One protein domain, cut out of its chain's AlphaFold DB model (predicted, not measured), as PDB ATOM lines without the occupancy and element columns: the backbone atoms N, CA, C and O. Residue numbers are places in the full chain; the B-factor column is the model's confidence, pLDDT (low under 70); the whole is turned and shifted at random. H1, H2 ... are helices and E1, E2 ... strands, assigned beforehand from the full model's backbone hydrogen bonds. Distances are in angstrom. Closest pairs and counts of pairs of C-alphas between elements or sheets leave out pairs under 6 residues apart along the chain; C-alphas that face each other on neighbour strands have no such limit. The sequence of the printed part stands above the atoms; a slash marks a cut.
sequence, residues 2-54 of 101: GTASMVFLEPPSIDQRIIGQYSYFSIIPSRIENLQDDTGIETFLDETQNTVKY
ATOM      1  N   GLY A   2     206.694 259.569 184.447       56.19
ATOM      2  CA  GLY A   2     206.248 260.846 183.880       56.19
ATOM      3  C   GLY A   2     204.880 260.756 183.203       56.19
ATOM      4  O   GLY A   2     204.457 259.686 182.783       56.19
ATOM      5  N   THR A   3     204.202 261.893 183.089       61.75
ATOM      6  CA  THR A   3     202.893 262.049 182.431       61.75
ATOM      7  C   THR A   3     202.957 262.035 180.902       61.75
ATOM      8  O   THR A   3     201.945 262.269 180.261       61.75
ATOM      9  N   ALA A   4     204.132 261.797 180.315       67.56
ATOM     10  CA  ALA A   4     204.398 261.987 178.887       67.56
ATOM     11  C   ALA A   4     204.738 260.682 178.147       67.56
ATOM     12  O   ALA A   4     205.258 260.715 177.035       67.56
ATOM     13  N   SER A   5     204.527 259.521 178.770       76.75
ATOM     14  CA  SER A   5     204.903 258.238 178.170       76.75
ATOM     15  C   SER A   5     204.025 257.096 178.664       76.75
ATOM     16  O   SER A   5     203.809 256.963 179.869       76.75
ATOM     17  N   MET A   6     203.621 256.229 177.742       81.81
ATOM     18  CA  MET A   6     203.000 254.935 178.020       81.81
ATOM     19  C   MET A   6     204.003 253.824 177.713       81.81
ATOM     20  O   MET A   6     204.749 253.918 176.739       81.81
ATOM     21  N   VAL A   7     204.029 252.778 178.539       86.69
ATOM     22  CA  VAL A   7     204.913 251.626 178.321       86.69
ATOM     23  C   VAL A   7     204.088 250.459 177.813       86.69
ATOM     24  O   VAL A   7     203.123 250.062 178.461       86.69
ATOM     25  N   PHE A   8     204.504 249.896 176.681       87.69
ATOM     26  CA  PHE A   8     204.040 248.598 176.209       87.69
ATOM     27  C   PHE A   8     205.098 247.560 176.537       87.69
ATOM     28  O   PHE A   8     206.278 247.758 176.241       87.69
ATOM     29  N   LEU A   9     204.682 246.470 177.163       88.75
ATOM     30  CA  LEU A   9     205.566 245.365 177.495       88.75
ATOM     31  C   LEU A   9     204.951 244.047 177.052       88.75
ATOM     32  O   LEU A   9     203.736 243.851 177.137       88.75
ATOM     33  N   GLU A  10     205.817 243.158 176.581       85.94
ATOM     34  CA  GLU A  10     205.471 241.768 176.340       85.94
ATOM     35  C   GLU A  10     205.471 241.049 177.696       85.94
ATOM     36  O   GLU A  10     206.512 240.981 178.363       85.94
ATOM     37  N   PRO A  11     204.309 240.587 178.178       83.62
ATOM     38  CA  PRO A  11     204.254 239.841 179.418       83.62
ATOM     39  C   PRO A  11     204.955 238.484 179.246       83.62
ATOM     40  O   PRO A  11     204.853 237.858 178.191       83.62
ATOM     41  N   PRO A  12     205.633 237.973 180.287       80.25
ATOM     42  CA  PRO A  12     206.145 236.609 180.256       80.25
ATOM     43  C   PRO A  12     204.989 235.612 180.083       80.25
ATOM     44  O   PRO A  12     203.897 235.819 180.618       80.25
ATOM     45  N   SER A  13     205.250 234.502 179.387       80.56
ATOM     46  CA  SER A  13     204.299 233.417 179.088       80.56
ATOM     47  C   SER A  13     203.903 232.581 180.320       80.56
ATOM     48  O   SER A  13     203.990 231.356 180.312       80.56
ATOM     49  N   ILE A  14     203.505 233.246 181.406       79.00
ATOM     50  CA  ILE A  14     203.160 232.655 182.705       79.00
ATOM     51  C   ILE A  14     201.794 231.955 182.653       79.00
ATOM     52  O   ILE A  14     201.572 230.987 183.374       79.00
ATOM     53  N   ASP A  15     200.888 232.420 181.791       81.62
ATOM     54  CA  ASP A  15     199.537 231.876 181.624       81.62
ATOM     55  C   ASP A  15     199.284 231.557 180.141       81.62
ATOM     56  O   ASP A  15     199.619 232.345 179.254       81.62
ATOM     57  N   GLN A  16     198.671 230.406 179.855       75.75
ATOM     58  CA  GLN A  16     198.333 230.004 178.485       75.75
ATOM     59  C   GLN A  16     197.394 230.995 177.779       75.75
ATOM     60  O   GLN A  16     197.438 231.091 176.556       75.75
ATOM     61  N   ARG A  17     196.596 231.777 178.516       80.31
ATOM     62  CA  ARG A  17     195.765 232.858 177.959       80.31
ATOM     63  C   ARG A  17     196.601 233.967 177.335       80.31
ATOM     64  O   ARG A  17     196.236 234.473 176.281       80.31
ATOM     65  N   ILE A  18     197.727 234.311 177.964       80.38
ATOM     66  CA  ILE A  18     198.663 235.321 177.452       80.38
ATOM     67  C   ILE A  18     199.248 234.844 176.119       80.38
ATOM     68  O   ILE A  18     199.294 235.603 175.153       80.38
ATOM     69  N   ILE A  19     199.611 233.560 176.049       77.12
ATOM     70  CA  ILE A  19     200.117 232.923 174.828       77.12
ATOM     71  C   ILE A  19     199.036 232.908 173.738       77.12
ATOM     72  O   ILE A  19     199.302 233.291 172.603       77.12
ATOM     73  N   GLY A  20     197.809 232.497 174.073       73.56
ATOM     74  CA  GLY A  20     196.703 232.376 173.117       73.56
ATOM     75  C   GLY A  20     196.201 233.707 172.552       73.56
ATOM     76  O   GLY A  20     195.570 233.724 171.499       73.56
ATOM     77  N   GLN A  21     196.481 234.822 173.230       75.31
ATOM     78  CA  GLN A  21     196.054 236.163 172.827       75.31
ATOM     79  C   GLN A  21     197.160 236.988 172.163       75.31
ATOM     80  O   GLN A  21     196.864 238.083 171.686       75.31
ATOM     81  N   TYR A  22     198.409 236.500 172.141       74.12
ATOM     82  CA  TYR A  22     199.584 237.294 171.748       74.12
ATOM     83  C   TYR A  22     199.561 238.696 172.394       74.12
ATOM     84  O   TYR A  22     199.783 239.714 171.736       74.12
ATOM     85  N   SER A  23     199.177 238.756 173.677       75.06
ATOM     86  CA  SER A  23     198.834 240.014 174.343       75.06
ATOM     87  C   SER A  23     200.055 240.891 174.595       75.06
ATOM     88  O   SER A  23     201.089 240.408 175.040       75.06
ATOM     89  N   TYR A  24     199.869 242.203 174.456       84.31
ATOM     90  CA  TYR A  24     200.741 243.218 175.047       84.31
ATOM     91  C   TYR A  24     200.038 243.865 176.232       84.31
ATOM     92  O   TYR A  24     198.824 244.079 176.198       84.31
ATOM     93  N   PHE A  25     200.794 244.209 177.271       84.69
ATOM     94  CA  PHE A  25     200.276 245.007 178.378       84.69
ATOM     95  C   PHE A  25     200.673 246.464 178.185       84.69
ATOM     96  O   PHE A  25     201.845 246.767 177.959       84.69
ATOM     97  N   SER A  26     199.694 247.360 178.295       86.00
ATOM     98  CA  SER A  26     199.924 248.796 178.397       86.00
ATOM     99  C   SER A  26     199.909 249.213 179.867       86.00
ATOM    100  O   SER A  26     198.952 248.965 180.598       86.00
ATOM    101  N   ILE A  27     200.981 249.862 180.314       85.25
ATOM    102  CA  ILE A  27     201.022 250.531 181.614       85.25
ATOM    103  C   ILE A  27     200.691 251.998 181.381       85.25
ATOM    104  O   ILE A  27     201.487 252.742 180.800       85.25
ATOM    105  N   ILE A  28     199.518 252.397 181.863       81.62
ATOM    106  CA  ILE A  28     199.021 253.769 181.800       81.62
ATOM    107  C   ILE A  28     199.374 254.455 183.130       81.62
ATOM    108  O   ILE A  28     198.942 253.995 184.187       81.62
ATOM    109  N   PRO A  29     200.179 255.531 183.130       76.12
ATOM    110  CA  PRO A  29     200.425 256.316 184.336       76.12
ATOM    111  C   PRO A  29     199.123 256.899 184.903       76.12
ATOM    112  O   PRO A  29     198.319 257.441 184.150       76.12
ATOM    113  N   SER A  30     198.957 256.903 186.230       71.38
ATOM    114  CA  SER A  30     197.705 257.290 186.914       71.38
ATOM    115  C   SER A  30     197.174 258.695 186.592       71.38
ATOM    116  O   SER A  30     196.023 258.992 186.872       71.38
ATOM    117  N   ARG A  31     197.991 259.589 186.018       67.69
ATOM    118  CA  ARG A  31     197.544 260.934 185.606       67.69
ATOM    119  C   ARG A  31     196.942 260.982 184.193       67.69
ATOM    120  O   ARG A  31     196.314 261.979 183.874       67.69
ATOM    121  N   ILE A  32     197.130 259.934 183.385       69.62
ATOM    122  CA  ILE A  32     196.534 259.756 182.045       69.62
ATOM    123  C   ILE A  32     195.197 258.977 182.141       69.62
ATOM    124  O   ILE A  32     194.410 258.938 181.201       69.62
ATOM    125  N   GLU A  33     194.913 258.360 183.293       63.06
ATOM    126  CA  GLU A  33     193.757 257.475 183.512       63.06
ATOM    127  C   GLU A  33     192.428 258.222 183.758       63.06
ATOM    128  O   GLU A  33     191.355 257.635 183.615       63.06
ATOM    129  N   ASN A  34     192.463 259.517 184.095       59.75
ATOM    130  CA  ASN A  34     191.256 260.267 184.450       59.75
ATOM    131  C   ASN A  34     190.340 260.489 183.234       59.75
ATOM    132  O   ASN A  34     190.537 261.405 182.444       59.75
ATOM    133  N   LEU A  35     189.280 259.680 183.142       53.62
ATOM    134  CA  LEU A  35     188.177 259.799 182.172       53.62
ATOM    135  C   LEU A  35     187.275 261.034 182.395       53.62
ATOM    136  O   LEU A  35     186.376 261.274 181.594       53.62
ATOM    137  N   GLN A  36     187.457 261.764 183.503       53.78
ATOM    138  CA  GLN A  36     186.626 262.912 183.906       53.78
ATOM    139  C   GLN A  36     187.277 264.277 183.650       53.78
ATOM    140  O   GLN A  36     186.582 265.284 183.749       53.78
ATOM    141  N   ASP A  37     188.562 264.312 183.290       52.75
ATOM    142  CA  ASP A  37     189.311 265.548 183.053       52.75
ATOM    143  C   ASP A  37     189.753 265.630 181.582       52.75
ATOM    144  O   ASP A  37     189.997 264.605 180.942       52.75
ATOM    145  N   ASP A  38     189.949 266.847 181.065       53.91
ATOM    146  CA  ASP A  38     190.440 267.148 179.702       53.91
ATOM    147  C   ASP A  38     191.842 266.554 179.374       53.91
ATOM    148  O   ASP A  38     192.384 266.768 178.291       53.91
ATOM    149  N   THR A  39     192.452 265.796 180.296       57.72
ATOM    150  CA  THR A  39     193.815 265.232 180.227       57.72
ATOM    151  C   THR A  39     193.857 263.694 180.176       57.72
ATOM    152  O   THR A  39     194.841 263.090 180.608       57.72
ATOM    153  N   GLY A  40     192.786 263.040 179.718       73.06
ATOM    154  CA  GLY A  40     192.702 261.576 179.627       73.06
ATOM    155  C   GLY A  40     193.590 260.940 178.541       73.06
ATOM    156  O   GLY A  40     194.269 261.619 177.769       73.06
ATOM    157  N   ILE A  41     193.555 259.604 178.448       79.75
ATOM    158  CA  ILE A  41     194.304 258.812 177.450       79.75
ATOM    159  C   ILE A  41     194.054 259.255 176.008       79.75
ATOM    160  O   ILE A  41     194.973 259.230 175.201       79.75
ATOM    161  N   GLU A  42     192.835 259.682 175.691       80.62
ATOM    162  CA  GLU A  42     192.470 260.170 174.359       80.62
ATOM    163  C   GLU A  42     193.269 261.430 174.006       80.62
ATOM    164  O   GLU A  42     193.951 261.446 172.986       80.62
ATOM    165  N   THR A  43     193.308 262.417 174.910       80.25
ATOM    166  CA  THR A  43     194.126 263.630 174.763       80.25
ATOM    167  C   THR A  43     195.606 263.285 174.595       80.25
ATOM    168  O   THR A  43     196.275 263.824 173.718       80.25
ATOM    169  N   PHE A  44     196.122 262.343 175.394       82.38
ATOM    170  CA  PHE A  44     197.509 261.892 175.265       82.38
ATOM    171  C   PHE A  44     197.791 261.275 173.887       82.38
ATOM    172  O   PHE A  44     198.839 261.545 173.304       82.38
ATOM    173  N   LEU A  45     196.885 260.447 173.356       84.69
ATOM    174  CA  LEU A  45     197.074 259.808 172.052       84.69
ATOM    175  C   LEU A  45     196.954 260.811 170.896       84.69
ATOM    176  O   LEU A  45     197.706 260.676 169.929       84.69
ATOM    177  N   ASP A  46     196.101 261.831 171.017       84.31
ATOM    178  CA  ASP A  46     195.961 262.918 170.036       84.31
ATOM    179  C   ASP A  46     197.235 263.779 169.910       84.31
ATOM    180  O   ASP A  46     197.520 264.320 168.843       84.31
ATOM    181  N   GLU A  47     198.049 263.873 170.968       84.25
ATOM    182  CA  GLU A  47     199.348 264.563 170.935       84.25
ATOM    183  C   GLU A  47     200.459 263.742 170.253       84.25
ATOM    184  O   GLU A  47     201.527 264.272 169.920       84.25
ATOM    185  N   THR A  48     200.249 262.441 170.031       85.56
ATOM    186  CA  THR A  48     201.265 261.585 169.409       85.56
ATOM    187  C   THR A  48     201.224 261.663 167.882       85.56
ATOM    188  O   THR A  48     200.170 261.697 167.260       85.56
ATOM    189  N   GLN A  49     202.395 261.633 167.242       86.19
ATOM    190  CA  GLN A  49     202.488 261.793 165.782       86.19
ATOM    191  C   GLN A  49     202.162 260.517 164.985       86.19
ATOM    192  O   GLN A  49     201.838 260.608 163.806       86.19
ATOM    193  N   ASN A  50     202.263 259.334 165.603       88.12
ATOM    194  CA  ASN A  50     202.213 258.035 164.914       88.12
ATOM    195  C   ASN A  50     201.130 257.098 165.469       88.12
ATOM    196  O   ASN A  50     201.300 255.878 165.466       88.12
ATOM    197  N   THR A  51     200.025 257.658 165.953       87.38
ATOM    198  CA  THR A  51     198.900 256.881 166.481       87.38
ATOM    199  C   THR A  51     197.656 257.133 165.651       87.38
ATOM    200  O   THR A  51     197.377 258.256 165.245       87.38
ATOM    201  N   VAL A  52     196.891 256.071 165.403       89.25
ATOM    202  CA  VAL A  52     195.603 256.145 164.714       89.25
ATOM    203  C   VAL A  52     194.552 255.452 165.565       89.25
ATOM    204  O   VAL A  52     194.715 254.292 165.948       89.25
ATOM    205  N   LYS A  53     193.454 256.159 165.835       87.81
ATOM    206  CA  LYS A  53     192.300 255.613 166.545       87.81
ATOM    207  C   LYS A  53     191.333 254.951 165.570       87.81
ATOM    208  O   LYS A  53     190.798 255.596 164.672       87.81
ATOM    209  N   TYR A  54     191.049 253.673 165.803       90.00
ATOM    210  CA  TYR A  54     190.001 252.939 165.098       90.00
ATOM    211  C   TYR A  54     188.774 252.793 165.996       90.00
ATOM    212  O   TYR A  54     188.845 252.187 167.064       90.00
TER     213      TYR A  54
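Overview. This is residues 2 to 54 of the 101 residues of the protein "FRG domain-containing protein" of human gut metagenome (UniProt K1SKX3). With little regular structure, this is a long, loose loop: strands E1 and E2 run side by side as a narrow ribbon, H1 sits in the turn at one end, and H2 is at the other end beyond a long link. The 53 residues printed hold E1, H1, E2, H2 in that order; the sheet, E1 - E2, is antiparallel, and the class is mixed, with 18 residues in named elements. The whole is loose, radius of gyration of the C-alphas 13.6 A, and spans 38 by 22 by 19 A.

Arrangement. E1, residues 7 to 9, is antiparallel to E2, residues 25 to 27, at 154 degrees; N 27 and O 7 are 2.8 A apart, within hydrogen-bond range. H1, residues 16 to 21, is apart from H2, residues 41 to 46. In both helices every O i to N i+4 pair is within hydrogen-bond range.

Along the chain. E1 begins at C-alpha 7 (204.913, 251.626, 178.321) and is 6.3 A long; H1 is 8.7 A, E2 6.4 A. H2, 8.6 A, ends at C-alpha 46 (195.961, 262.918, 170.036).

Size, cuts and confidence. The printed part has no cut. The link E2 to H2 is long; residues 2 to 4 and 31 to 39 have pLDDT under 70.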